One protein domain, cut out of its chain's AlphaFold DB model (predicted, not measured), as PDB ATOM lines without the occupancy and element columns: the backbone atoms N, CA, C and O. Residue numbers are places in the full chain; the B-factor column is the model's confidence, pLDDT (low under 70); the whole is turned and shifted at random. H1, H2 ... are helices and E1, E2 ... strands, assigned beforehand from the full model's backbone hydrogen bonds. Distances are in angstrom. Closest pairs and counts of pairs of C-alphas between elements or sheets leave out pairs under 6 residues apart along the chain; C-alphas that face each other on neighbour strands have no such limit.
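AT A GLANCE: This is residues 2 to 66 and 105 to 132 of the 132 residues of the protein "Glyco_hydro_38C domain-containing protein" of Hyaloperonospora arabidopsidis (strain Emoy2) (UniProt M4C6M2). Two small three-stranded sheets stand next to each other, joined by the tight turns from E1 to E2 and from E3 to E4, and H2 packs on one face of the sheet E2 E3 E6. At one end of the longest axis lie short H1 and the loop before it; at the other end residues 127 to 132 stick out as a tail. You are looking at 93 printed residues with two named helices and six named strands, in the order H1 E1 E2 E3 E4 E5 E6 H2; the class is mixed, helices and strands. The sheets run E1 E4 E5 and E2 E3 E6, both antiparallel. The whole is loose, with a radius of gyration of the C-alphas of 15.3 A and spans of 56 by 33 by 23 A.

HOW THE PARTS SIT: Begin at residues 2 to 17, which hold no named element, and go on to H1, residues 18 to 23, which is on neither sheet. Next look at E1, residues 27 to 29, antiparallel to E4, residues 50 to 53, at 131 degrees; N 27 and O 52 are 2.9 A apart, within hydrogen-bond range. H1 and E4 are only just apart, their closest C-alphas 8.2 A from each other. E2, residues 32 to 36, and E3, residues 40 to 46, form a hairpin, antiparallel at 167 degrees, with N 33 and O 44 2.9 A apart. E4 and E5, residues 61 to 63, form another hairpin at 149 degrees, with N 61 and O 53 2.9 A apart. Past the cut, E6, residues 105 to 111, is antiparallel to E3 at 159 degrees; N 43 and O 108 are 2.8 A apart. The closest C-alphas of E2 and E4, Ala 33 and Val 52, are 7.7 A apart. H2, residues 115 to 126, is on the sheet E2 E3 E6 at a height over the sheet of 9.2 A, making two layers, a helix on one face of a sheet. It lies over E3 and only just over E6, with 3 of its C-alphas there, and runs along the strands at 12 degrees to E3 on the local plane; the C-alphas of Asn 43 and Met 118 are its closest pair with E3, 6.4 A. Every O i to N i+4 pair is within hydrogen-bond range in H2, and 1 of 2 in H1.

IN THESE COORDINATES: Find C-alpha 18 at (21.135, -22.408, -49.326), where H1 begins. E3 runs 19.9 A from C-alpha 40 at (-7.054, -11.611, -48.269), and E6 19.8 A. H2 runs 16.6 A to C-alpha 126 at (5.065, 9.958, -43.657).

THE WHOLE: The C-alphas of His 16 and Val 132, the two farthest apart, are 56.1 A from each other. Residues 67 to 104 are not printed, and C-alphas 66 and 105 are 16.5 A apart across the cut. Of the links that are printed whole, none is long. Mean pLDDT of the printed part is 92.8, and residue 132, the chain's last, is under 70.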
ATOM      1  N   LYS A   2       6.172  -6.103 -58.406       94.44
ATOM      2  CA  LYS A   2       5.951  -7.488 -57.955       94.44
ATOM      3  C   LYS A   2       7.305  -8.182 -57.792       94.44
ATOM      4  O   LYS A   2       8.185  -7.991 -58.626       94.44
ATOM      5  N   ARG A   3       7.473  -8.958 -56.722       96.44
ATOM      6  CA  ARG A   3       8.636  -9.829 -56.504       96.44
ATOM      7  C   ARG A   3       8.165 -11.279 -56.523       96.44
ATOM      8  O   ARG A   3       7.064 -11.564 -56.060       96.44
ATOM      9  N   VAL A   4       8.980 -12.163 -57.086       96.44
ATOM     10  CA  VAL A   4       8.740 -13.609 -57.132       96.44
ATOM     11  C   VAL A   4       9.990 -14.285 -56.578       96.44
ATOM     12  O   VAL A   4      11.106 -13.894 -56.928       96.44
ATOM     13  N   ARG A   5       9.802 -15.243 -55.667       95.31
ATOM     14  CA  ARG A   5      10.898 -15.960 -55.008       95.31
ATOM     15  C   ARG A   5      11.761 -16.668 -56.055       95.31
ATOM     16  O   ARG A   5      11.219 -17.280 -56.968       95.31
ATOM     17  N   ASN A   6      13.084 -16.572 -55.919       94.94
ATOM     18  CA  ASN A   6      14.077 -17.194 -56.806       94.94
ATOM     19  C   ASN A   6      13.936 -16.824 -58.295       94.94
ATOM     20  O   ASN A   6      14.340 -17.589 -59.164       94.94
ATOM     21  N   HIS A   7      13.388 -15.644 -58.602       95.31
ATOM     22  CA  HIS A   7      13.126 -15.224 -59.979       95.31
ATOM     23  C   HIS A   7      13.819 -13.907 -60.332       95.31
ATOM     24  O   HIS A   7      13.947 -13.002 -59.496       95.31
ATOM     25  N   ARG A   8      14.251 -13.785 -61.590       95.38
ATOM     26  CA  ARG A   8      14.783 -12.560 -62.198       95.38
ATOM     27  C   ARG A   8      14.220 -12.430 -63.610       95.38
ATOM     28  O   ARG A   8      14.257 -13.380 -64.378       95.38
ATOM     29  N   ASP A   9      13.726 -11.242 -63.955       94.44
ATOM     30  CA  ASP A   9      13.112 -10.999 -65.271       94.44
ATOM     31  C   ASP A   9      14.149 -10.900 -66.402       94.44
ATOM     32  O   ASP A   9      13.833 -11.114 -67.567       94.44
ATOM     33  N   THR A  10      15.390 -10.552 -66.061       96.62
ATOM     34  CA  THR A  10      16.435 -10.153 -67.014       96.62
ATOM     35  C   THR A  10      17.494 -11.221 -67.285       96.62
ATOM     36  O   THR A  10      18.224 -11.098 -68.263       96.62
ATOM     37  N   TRP A  11      17.617 -12.249 -66.441       95.50
ATOM     38  CA  TRP A  11      18.563 -13.356 -66.639       95.50
ATOM     39  C   TRP A  11      18.149 -14.595 -65.836       95.50
ATOM     40  O   TRP A  11      17.336 -14.503 -64.918       95.50
ATOM     41  N   ASN A  12      18.742 -15.748 -66.151       95.00
ATOM     42  CA  ASN A  12      18.500 -16.992 -65.419       95.00
ATOM     43  C   ASN A  12      19.277 -17.017 -64.090       95.00
ATOM     44  O   ASN A  12      20.509 -16.991 -64.092       95.00
ATOM     45  N   LEU A  13      18.569 -17.050 -62.959       93.31
ATOM     46  CA  LEU A  13      19.175 -17.035 -61.628       93.31
ATOM     47  C   LEU A  13      19.736 -18.418 -61.271       93.31
ATOM     48  O   LEU A  13      19.003 -19.400 -61.246       93.31
ATOM     49  N   THR A  14      21.024 -18.477 -60.932       92.94
ATOM     50  CA  THR A  14      21.662 -19.652 -60.322       92.94
ATOM     51  C   THR A  14      22.086 -19.279 -58.908       92.94
ATOM     52  O   THR A  14      22.741 -18.255 -58.731       92.94
ATOM     53  N   LEU A  15      21.673 -20.070 -57.920       92.31
ATOM     54  CA  LEU A  15      22.076 -19.918 -56.520       92.31
ATOM     55  C   LEU A  15      23.179 -20.932 -56.218       92.31
ATOM     56  O   LEU A  15      23.084 -22.081 -56.654       92.31
ATOM     57  N   HIS A  16      24.220 -20.510 -55.505       87.12
ATOM     58  CA  HIS A  16      25.381 -21.351 -55.219       87.12
ATOM     59  C   HIS A  16      25.227 -22.177 -53.939       87.12
ATOM     60  O   HIS A  16      25.787 -23.271 -53.858       87.12
ATOM     61  N   ASP A  17      24.467 -21.687 -52.956       88.75
ATOM     62  CA  ASP A  17      24.149 -22.415 -51.728       88.75
ATOM     63  C   ASP A  17      22.790 -22.000 -51.121       88.75
ATOM     64  O   ASP A  17      22.114 -21.079 -51.592       88.75
ATOM     65  N   ASP A  18      22.386 -22.687 -50.047       83.69
ATOM     66  CA  ASP A  18      21.135 -22.408 -49.326       83.69
ATOM     67  C   ASP A  18      21.130 -21.028 -48.641       83.69
ATOM     68  O   ASP A  18      20.066 -20.467 -48.366       83.69
ATOM     69  N   ARG A  19      22.304 -20.448 -48.356       82.38
ATOM     70  CA  ARG A  19      22.411 -19.129 -47.711       82.38
ATOM     71  C   ARG A  19      22.059 -18.031 -48.704       82.38
ATOM     72  O   ARG A  19      21.339 -17.092 -48.357       82.38
ATOM     73  N   GLU A  20      22.500 -18.184 -49.950       90.31
ATOM     74  CA  GLU A  20      22.143 -17.282 -51.039       90.31
ATOM     75  C   GLU A  20      20.642 -17.291 -51.327       90.31
ATOM     76  O   GLU A  20      20.089 -16.246 -51.671       90.31
ATOM     77  N   ALA A  21      19.954 -18.421 -51.120       91.19
ATOM     78  CA  ALA A  21      18.503 -18.505 -51.287       91.19
ATOM     79  C   ALA A  21      17.744 -17.544 -50.358       91.19
ATOM     80  O   ALA A  21      16.699 -17.013 -50.735       91.19
ATOM     81  N   VAL A  22      18.276 -17.259 -49.169       94.12
ATOM     82  CA  VAL A  22      17.702 -16.249 -48.275       94.12
ATOM     83  C   VAL A  22      18.062 -14.851 -48.768       94.12
ATOM     84  O   VAL A  22      17.180 -14.059 -49.110       94.12
ATOM     85  N   SER A  23      19.357 -14.542 -48.867       94.62
ATOM     86  CA  SER A  23      19.817 -13.181 -49.169       94.62
ATOM     87  C   SER A  23      19.378 -12.681 -50.547       94.62
ATOM     88  O   SER A  23      19.089 -11.497 -50.702       94.62
ATOM     89  N   ALA A  24      19.264 -13.562 -51.546       95.94
ATOM     90  CA  ALA A  24      18.833 -13.200 -52.897       95.94
ATOM     91  C   ALA A  24      17.338 -12.846 -52.988       95.94
ATOM     92  O   ALA A  24      16.912 -12.271 -53.994       95.94
ATOM     93  N   ASN A  25      16.540 -13.183 -51.972       96.31
ATOM     94  CA  ASN A  25      15.108 -12.884 -51.913       96.31
ATOM     95  C   ASN A  25      14.762 -11.726 -50.969       96.31
ATOM     96  O   ASN A  25      13.588 -11.362 -50.865       96.31
ATOM     97  N   TYR A  26      15.763 -11.114 -50.331       97.06
ATOM     98  CA  TYR A  26      15.589  -9.869 -49.593       97.06
ATOM     99  C   TYR A  26      15.548  -8.667 -50.540       97.06
ATOM    100  O   TYR A  26      16.420  -8.482 -51.390       97.06
ATOM    101  N   PHE A  27      14.540  -7.813 -50.366       97.19
ATOM    102  CA  PHE A  27      14.361  -6.584 -51.137       97.19
ATOM    103  C   PHE A  27      14.221  -5.366 -50.220       97.19
ATOM    104  O   PHE A  27      13.710  -5.490 -49.104       97.19
ATOM    105  N   PRO A  28      14.633  -4.170 -50.681       97.31
ATOM    106  CA  PRO A  28      14.420  -2.946 -49.928       97.31
ATOM    107  C   PRO A  28      12.944  -2.535 -49.973       97.31
ATOM    108  O   PRO A  28      12.319  -2.529 -51.038       97.31
ATOM    109  N   ILE A  29      12.417  -2.124 -48.824       96.12
ATOM    110  CA  ILE A  29      11.152  -1.398 -48.699       96.12
ATOM    111  C   ILE A  29      11.389  -0.080 -47.984       96.12
ATOM    112  O   ILE A  29      12.083  -0.035 -46.978       96.12
ATOM    113  N   THR A  30      10.819   0.997 -48.513       94.56
ATOM    114  CA  THR A  30      10.909   2.341 -47.922       94.56
ATOM    115  C   THR A  30       9.642   2.738 -47.175       94.56
ATOM    116  O   THR A  30       9.713   3.530 -46.244       94.56
ATOM    117  N   THR A  31       8.497   2.184 -47.580       94.50
ATOM    118  CA  THR A  31       7.177   2.486 -47.013       94.50
ATOM    119  C   THR A  31       6.442   1.241 -46.538       94.50
ATOM    120  O   THR A  31       5.856   1.245 -45.461       94.50
ATOM    121  N   GLY A  32       6.449   0.163 -47.323       94.62
ATOM    122  CA  GLY A  32       5.766  -1.071 -46.960       94.62
ATOM    123  C   GLY A  32       5.799  -2.148 -48.039       94.62
ATOM    124  O   GLY A  32       6.264  -1.928 -49.160       94.62
ATOM    125  N   ALA A  33       5.280  -3.317 -47.685       96.50
ATOM    126  CA  ALA A  33       5.096  -4.478 -48.547       96.50
ATOM    127  C   ALA A  33       3.776  -5.179 -48.221       96.50
ATOM    128  O   ALA A  33       3.182  -4.967 -47.166       96.50
ATOM    129  N   TYR A  34       3.327  -6.043 -49.127       96.56
ATOM    130  CA  TYR A  34       2.183  -6.906 -48.879       96.56
ATOM    131  C   TYR A  34       2.359  -8.266 -49.546       96.56
ATOM    132  O   TYR A  34       3.054  -8.395 -50.556       96.56
ATOM    133  N   ILE A  35       1.671  -9.260 -48.993       96.94
ATOM    134  CA  ILE A  35       1.393 -10.546 -49.637       96.94
ATOM    135  C   ILE A  35      -0.123 -10.699 -49.752       96.94
ATOM    136  O   ILE A  35      -0.865 -10.160 -48.927       96.94
ATOM    137  N   LYS A  36      -0.602 -11.390 -50.784       95.75
ATOM    138  CA  LYS A  36      -2.037 -11.600 -50.976       95.75
ATOM    139  C   LYS A  36      -2.347 -12.938 -51.625       95.75
ATOM    140  O   LYS A  36      -1.556 -13.419 -52.435       95.75
ATOM    141  N   ASP A  37      -3.513 -13.464 -51.287       95.62
ATOM    142  CA  ASP A  37      -4.198 -14.534 -52.005       95.62
ATOM    143  C   ASP A  37      -5.484 -13.982 -52.655       95.62
ATOM    144  O   ASP A  37      -5.676 -12.765 -52.754       95.62
ATOM    145  N   ASP A  38      -6.367 -14.868 -53.113       95.69
ATOM    146  CA  ASP A  38      -7.617 -14.492 -53.785       95.69
ATOM    147  C   ASP A  38      -8.641 -13.807 -52.862       95.69
ATOM    148  O   ASP A  38      -9.583 -13.175 -53.336       95.69
ATOM    149  N   LYS A  39      -8.499 -13.938 -51.539       95.88
ATOM    150  CA  LYS A  39      -9.488 -13.482 -50.549       95.88
ATOM    151  C   LYS A  39      -8.957 -12.362 -49.665       95.88
ATOM    152  O   LYS A  39      -9.731 -11.500 -49.240       95.88
ATOM    153  N   ARG A  40      -7.672 -12.402 -49.328       96.19
ATOM    154  CA  ARG A  40      -7.054 -11.611 -48.269       96.19
ATOM    155  C   ARG A  40      -5.718 -11.034 -48.706       96.19
ATOM    156  O   ARG A  40      -4.956 -11.641 -49.455       96.19
ATOM    157  N   GLN A  41      -5.417  -9.867 -48.157       96.50
ATOM    158  CA  GLN A  41      -4.128  -9.205 -48.291       96.50
ATOM    159  C   GLN A  41      -3.576  -8.885 -46.901       96.50
ATOM    160  O   GLN A  41      -4.258  -8.255 -46.093       96.50
ATOM    161  N   LEU A  42      -2.336  -9.298 -46.637       96.25
ATOM    162  CA  LEU A  42      -1.566  -8.918 -45.456       96.25
ATOM    163  C   LEU A  42      -0.628  -7.774 -45.837       96.25
ATOM    164  O   LEU A  42       0.278  -7.953 -46.647       96.25
ATOM    165  N   ASN A  43      -0.847  -6.614 -45.230       95.94
ATOM    166  CA  ASN A  43      -0.061  -5.404 -45.412       95.94
ATOM    167  C   ASN A  43       0.902  -5.199 -44.247       95.94
ATOM    168  O   ASN A  43       0.531  -5.373 -43.085       95.94
ATOM    169  N   VAL A  44       2.098  -4.728 -44.576       96.19
ATOM    170  CA  VAL A  44       3.140  -4.333 -43.636       96.19
ATOM    171  C   VAL A  44       3.623  -2.938 -44.025       96.19
ATOM    172  O   VAL A  44       4.103  -2.744 -45.139       96.19
ATOM    173  N   VAL A  45       3.496  -1.963 -43.123       96.25
ATOM    174  CA  VAL A  45       3.972  -0.582 -43.312       96.25
ATOM    175  C   VAL A  45       5.074  -0.294 -42.299       96.25
ATOM    176  O   VAL A  45       4.890  -0.513 -41.098       96.25
ATOM    177  N   THR A  46       6.214   0.182 -42.790       95.56
ATOM    178  CA  THR A  46       7.419   0.457 -42.003       95.56
ATOM    179  C   THR A  46       7.533   1.941 -41.675       95.56
ATOM    180  O   THR A  46       6.985   2.800 -42.363       95.56
ATOM    181  N   ASP A  47       8.247   2.260 -40.597       94.94
ATOM    182  CA  ASP A  47       8.557   3.643 -40.215       94.94
ATOM    183  C   ASP A  47       9.842   4.189 -40.860       94.94
ATOM    184  O   ASP A  47      10.116   5.384 -40.772       94.94
ATOM    185  N   ARG A  48      10.619   3.322 -41.517       94.81
ATOM    186  CA  ARG A  48      11.872   3.635 -42.211       94.81
ATOM    187  C   ARG A  48      12.174   2.603 -43.298       94.81
ATOM    188  O   ARG A  48      11.456   1.611 -43.446       94.81
ATOM    189  N   ALA A  49      13.268   2.822 -44.027       96.62
ATOM    190  CA  ALA A  49      13.766   1.857 -44.996       96.62
ATOM    191  C   ALA A  49      14.290   0.585 -44.309       96.62
ATOM    192  O   ALA A  49      15.107   0.666 -43.393       96.62
ATOM    193  N   GLN A  50      13.822  -0.583 -44.749       97.44
ATOM    194  CA  GLN A  50      14.177  -1.890 -44.188       97.44
ATOM    195  C   GLN A  50      14.287  -2.954 -45.287       97.44
ATOM    196  O   GLN A  50      13.829  -2.759 -46.415       97.44
ATOM    197  N   GLY A  51      14.903  -4.088 -44.955       97.50
ATOM    198  CA  GLY A  51      14.887  -5.283 -45.797       97.50
ATOM    199  C   GLY A  51      13.671  -6.153 -45.487       97.50
ATOM    200  O   GLY A  51      13.375  -6.388 -44.316       97.50
ATOM    201  N   VAL A  52      12.995  -6.651 -46.521       97.69
ATOM    202  CA  VAL A  52      11.853  -7.569 -46.402       97.69
ATOM    203  C   VAL A  52      12.033  -8.773 -47.317       97.69
ATOM    204  O   VAL A  52      12.604  -8.642 -48.403       97.69
ATOM    205  N   ALA A  53      11.487  -9.916 -46.918       97.50
ATOM    206  CA  ALA A  53      11.397 -11.097 -47.763       97.50
ATOM    207  C   ALA A  53      10.095 -11.878 -47.517       97.50
ATOM    208  O   ALA A  53       9.381 -11.674 -46.533       97.50
ATOM    209  N   SER A  54       9.791 -12.783 -48.445       97.25
ATOM    210  CA  SER A  54       8.793 -13.843 -48.290       97.25
ATOM    211  C   SER A  54       9.456 -15.152 -48.701       97.25
ATOM    212  O   SER A  54       9.491 -15.508 -49.884       97.25
ATOM    213  N   LEU A  55      10.071 -15.822 -47.727       95.81
ATOM    214  CA  LEU A  55      10.847 -17.049 -47.943       95.81
ATOM    215  C   LEU A  55       9.968 -18.303 -48.007       95.81
ATOM    216  O   LEU A  55      10.342 -19.281 -48.650       95.81
ATOM    217  N   VAL A  56       8.780 -18.241 -47.402       96.25
ATOM    218  CA  VAL A  56       7.757 -19.291 -47.419       96.25
ATOM    219  C   VAL A  56       6.416 -18.676 -47.818       96.25
ATOM    220  O   VAL A  56       6.142 -17.506 -47.543       96.25
ATOM    221  N   ASP A  57       5.586 -19.447 -48.516       96.88
ATOM    222  CA  ASP A  57       4.269 -18.991 -48.961       96.88
ATOM    223  C   ASP A  57       3.391 -18.653 -47.751       96.88
ATOM    224  O   ASP A  57       3.364 -19.378 -46.758       96.88
ATOM    225  N   GLY A  58       2.702 -17.513 -47.812       96.31
ATOM    226  CA  GLY A  58       1.920 -16.998 -46.684       96.31
ATOM    227  C   GLY A  58       2.748 -16.327 -45.578       96.31
ATOM    228  O   GLY A  58       2.160 -15.816 -44.628       96.31
ATOM    229  N   GLN A  59       4.078 -16.265 -45.702       96.50
ATOM    230  CA  GLN A  59       4.960 -15.597 -44.742       96.50
ATOM    231  C   GLN A  59       5.514 -14.282 -45.297       96.50
ATOM    232  O   GLN A  59       5.854 -14.168 -46.478       96.50
ATOM    233  N   VAL A  60       5.674 -13.305 -44.408       96.88
ATOM    234  CA  VAL A  60       6.480 -12.103 -44.626       96.88
ATOM    235  C   VAL A  60       7.414 -11.907 -43.433       96.88
ATOM    236  O   VAL A  60       7.012 -12.122 -42.291       96.88
ATOM    237  N   GLU A  61       8.652 -11.500 -43.690       96.62
ATOM    238  CA  GLU A  61       9.635 -11.168 -42.657       96.62
ATOM    239  C   GLU A  61      10.289  -9.817 -42.939       96.62
ATOM    240  O   GLU A  61      10.521  -9.461 -44.094       96.62
ATOM    241  N   VAL A  62      10.595  -9.065 -41.880       97.25
ATOM    242  CA  VAL A  62      11.237  -7.747 -41.952       97.25
ATOM    243  C   VAL A  62      12.477  -7.760 -41.068       97.25
ATOM    244  O   VAL A  62      12.408  -8.117 -39.893       97.25
ATOM    245  N   MET A  63      13.615  -7.342 -41.619       97.25
ATOM    246  CA  MET A  63      14.851  -7.190 -40.856       97.25
ATOM    247  C   MET A  63      14.785  -5.906 -40.022       97.25
ATOM    248  O   MET A  63      14.850  -4.802 -40.561       97.25
ATOM    249  N   VAL A  64      14.656  -6.057 -38.702       96.31
ATOM    250  CA  VAL A  64      14.512  -4.925 -37.771       96.31
ATOM    251  C   VAL A  64      15.846  -4.222 -37.520       96.31
ATOM    252  O   VAL A  64      15.920  -2.999 -37.588       96.31
ATOM    253  N   HIS A  65      16.894  -4.990 -37.228       96.81
ATOM    254  CA  HIS A  65      18.234  -4.489 -36.930       96.81
ATOM    255  C   HIS A  65      19.268  -5.585 -37.221       96.81
ATOM    256  O   HIS A  65      18.925  -6.769 -37.228       96.81
ATOM    257  N   ARG A  66      20.526  -5.205 -37.474       96.38
ATOM    258  CA  ARG A  66      21.622  -6.145 -37.733       96.38
ATOM    259  C   ARG A  66      22.913  -5.656 -37.086       96.38
ATOM    260  O   ARG A  66      23.187  -4.462 -37.092       96.38
ATOM    261  N   LEU A 105       6.216  -1.186 -36.589       94.56
ATOM    262  CA  LEU A 105       5.682  -1.914 -37.733       94.56
ATOM    263  C   LEU A 105       4.159  -1.931 -37.652       94.56
ATOM    264  O   LEU A 105       3.595  -2.386 -36.658       94.56
ATOM    265  N   PHE A 106       3.491  -1.460 -38.700       95.44
ATOM    266  CA  PHE A 106       2.038  -1.540 -38.786       95.44
ATOM    267  C   PHE A 106       1.642  -2.728 -39.649       95.44
ATOM    268  O   PHE A 106       2.046  -2.823 -40.807       95.44
ATOM    269  N   ILE A 107       0.832  -3.614 -39.076       95.06
ATOM    270  CA  ILE A 107       0.342  -4.824 -39.730       95.06
ATOM    271  C   ILE A 107      -1.171  -4.703 -39.884       95.06
ATOM    272  O   ILE A 107      -1.870  -4.357 -38.932       95.06
ATOM    273  N   HIS A 108      -1.679  -4.970 -41.084       95.00
ATOM    274  CA  HIS A 108      -3.107  -4.884 -41.386       95.00
ATOM    275  C   HIS A 108      -3.525  -6.005 -42.335       95.00
ATOM    276  O   HIS A 108      -2.855  -6.237 -43.339       95.00
ATOM    277  N   VAL A 109      -4.646  -6.669 -42.049       95.62
ATOM    278  CA  VAL A 109      -5.245  -7.671 -42.940       95.62
ATOM    279  C   VAL A 109      -6.531  -7.106 -43.518       95.62
ATOM    280  O   VAL A 109      -7.399  -6.648 -42.782       95.62
ATOM    281  N   ASP A 110      -6.658  -7.169 -44.836       94.81
ATOM    282  CA  ASP A 110      -7.806  -6.657 -45.578       94.81
ATOM    283  C   ASP A 110      -8.298  -7.708 -46.591       94.81
ATOM    284  O   ASP A 110      -7.748  -8.807 -46.703       94.81
ATOM    285  N   SER A 111      -9.357  -7.383 -47.325       94.00
ATOM    286  CA  SER A 111      -9.748  -8.067 -48.559       94.00
ATOM    287  C   SER A 111      -8.644  -7.998 -49.631       94.00
ATOM    288  O   SER A 111      -7.682  -7.236 -49.507       94.00
ATOM    289  N   ALA A 112      -8.776  -8.783 -50.704       85.56
ATOM    290  CA  ALA A 112      -7.803  -8.830 -51.803       85.56
ATOM    291  C   ALA A 112      -7.556  -7.469 -52.510       85.56
ATOM    292  O   ALA A 112      -6.536  -7.314 -53.187       85.56
ATOM    293  N   ASP A 113      -8.432  -6.477 -52.292       84.25
ATOM    294  CA  ASP A 113      -8.309  -5.087 -52.759       84.25
ATOM    295  C   ASP A 113      -7.798  -4.115 -51.669       84.25
ATOM    296  O   ASP A 113      -7.954  -2.892 -51.754       84.25
ATOM    297  N   GLY A 114      -7.111  -4.645 -50.654       85.75
ATOM    298  CA  GLY A 114      -6.571  -3.938 -49.485       85.75
ATOM    299  C   GLY A 114      -5.493  -2.880 -49.742       85.75
ATOM    300  O   GLY A 114      -4.818  -2.430 -48.815       85.75
ATOM    301  N   MET A 115      -5.283  -2.461 -50.989       89.56
ATOM    302  CA  MET A 115      -4.297  -1.436 -51.332       89.56
ATOM    303  C   MET A 115      -4.704  -0.054 -50.802       89.56
ATOM    304  O   MET A 115      -3.839   0.757 -50.462       89.56
ATOM    305  N   ARG A 116      -6.011   0.233 -50.718       91.31
ATOM    306  CA  ARG A 116      -6.516   1.524 -50.224       91.31
ATOM    307  C   ARG A 116      -6.121   1.760 -48.767       91.31
ATOM    308  O   ARG A 116      -5.628   2.841 -48.447       91.31
ATOM    309  N   SER A 117      -6.298   0.752 -47.911       89.94
ATOM    310  CA  SER A 117      -5.937   0.832 -46.493       89.94
ATOM    311  C   SER A 117      -4.427   1.006 -46.314       89.94
ATOM    312  O   SER A 117      -3.999   1.884 -45.564       89.94
ATOM    313  N   MET A 118      -3.611   0.275 -47.083       91.88
ATOM    314  CA  MET A 118      -2.152   0.426 -47.042       91.88
ATOM    315  C   MET A 118      -1.688   1.833 -47.453       91.88
ATOM    316  O   MET A 118      -0.831   2.414 -46.785       91.88
ATOM    317  N   ARG A 119      -2.261   2.411 -48.521       92.12
ATOM    318  CA  ARG A 119      -1.921   3.777 -48.967       92.12
ATOM    319  C   ARG A 119      -2.290   4.821 -47.923       92.12
ATOM    320  O   ARG A 119      -1.438   5.622 -47.560       92.12
ATOM    321  N   SER A 120      -3.519   4.763 -47.407       91.94
ATOM    322  CA  SER A 120      -3.993   5.696 -46.380       91.94
ATOM    323  C   SER A 120      -3.121   5.642 -45.123       91.94
ATOM    324  O   SER A 120      -2.730   6.681 -44.592       91.94
ATOM    325  N   LYS A 121      -2.731   4.435 -44.688       92.19
ATOM    326  CA  LYS A 121      -1.825   4.282 -43.548       92.19
ATOM    327  C   LYS A 121      -0.436   4.858 -43.834       92.19
ATOM    328  O   LYS A 121       0.083   5.596 -43.001       92.19
ATOM    329  N   THR A 122       0.132   4.558 -45.001       91.88
ATOM    330  CA  THR A 122       1.447   5.070 -45.423       91.88
ATOM    331  C   THR A 122       1.463   6.597 -45.446       91.88
ATOM    332  O   THR A 122       2.368   7.217 -44.893       91.88
ATOM    333  N   GLU A 123       0.436   7.213 -46.029       91.50
ATOM    334  CA  GLU A 123       0.298   8.667 -46.093       91.50
ATOM    335  C   GLU A 123       0.240   9.280 -44.693       91.50
ATOM    336  O   GLU A 123       1.055  10.138 -44.377       91.50
ATOM    337  N   SER A 124      -0.616   8.761 -43.807       89.06
ATOM    338  CA  SER A 124      -0.715   9.257 -42.425       89.06
ATOM    339  C   SER A 124       0.594   9.159 -41.629       89.06
ATOM    340  O   SER A 124       0.779   9.868 -40.641       89.06
ATOM    341  N   GLN A 125       1.487   8.251 -42.030       87.31
ATOM    342  CA  GLN A 125       2.737   7.984 -41.332       87.31
ATOM    343  C   GLN A 125       3.873   8.898 -41.783       87.31
ATOM    344  O   GLN A 125       4.627   9.382 -40.941       87.31
ATOM    345  N   PHE A 126       3.990   9.139 -43.089       86.62
ATOM    346  CA  PHE A 126       5.065   9.958 -43.657       86.62
ATOM    347  C   PHE A 126       4.648  11.409 -43.929       86.62
ATOM    348  O   PHE A 126       5.506  12.282 -44.022       86.62
ATOM    349  N   VAL A 127       3.347  11.684 -44.012       83.56
ATOM    350  CA  VAL A 127       2.770  13.015 -44.221       83.56
ATOM    351  C   VAL A 127       1.924  13.353 -42.997       83.56
ATOM    352  O   VAL A 127       0.700  13.235 -42.990       83.56
ATOM    353  N   ARG A 128       2.595  13.732 -41.907       75.25
ATOM    354  CA  ARG A 128       1.926  14.188 -40.685       75.25
ATOM    355  C   ARG A 128       1.816  15.711 -40.705       75.25
ATOM    356  O   ARG A 128       2.809  16.392 -40.944       75.25
ATOM    357  N   SER A 129       0.630  16.247 -40.422       70.94
ATOM    358  CA  SER A 129       0.480  17.676 -40.142       70.94
ATOM    359  C   SER A 129       1.249  18.037 -38.869       70.94
ATOM    360  O   SER A 129       1.245  17.285 -37.888       70.94
ATOM    361  N   LEU A 130       1.938  19.177 -38.888       70.56
ATOM    362  CA  LEU A 130       2.592  19.694 -37.690       70.56
ATOM    363  C   LEU A 130       1.519  19.997 -36.631       70.56
ATOM    364  O   LEU A 130       0.471  20.545 -36.986       70.56
ATOM    365  N   PRO A 131       1.737  19.626 -35.358       74.88
ATOM    366  CA  PRO A 131       0.865  20.084 -34.287       74.88
ATOM    367  C   PRO A 131       0.930  21.618 -34.216       74.88
ATOM    368  O   PRO A 131       2.022  22.186 -34.293       74.88
ATOM    369  N   VAL A 132      -0.246  22.249 -34.135       65.69
ATOM    370  CA  VAL A 132      -0.422  23.693 -33.890       65.69
ATOM    371  C   VAL A 132      -0.096  24.006 -32.437       65.69
ATOM    372  O   VAL A 132      -0.492  23.185 -31.575       65.69
TER     373      VAL A 132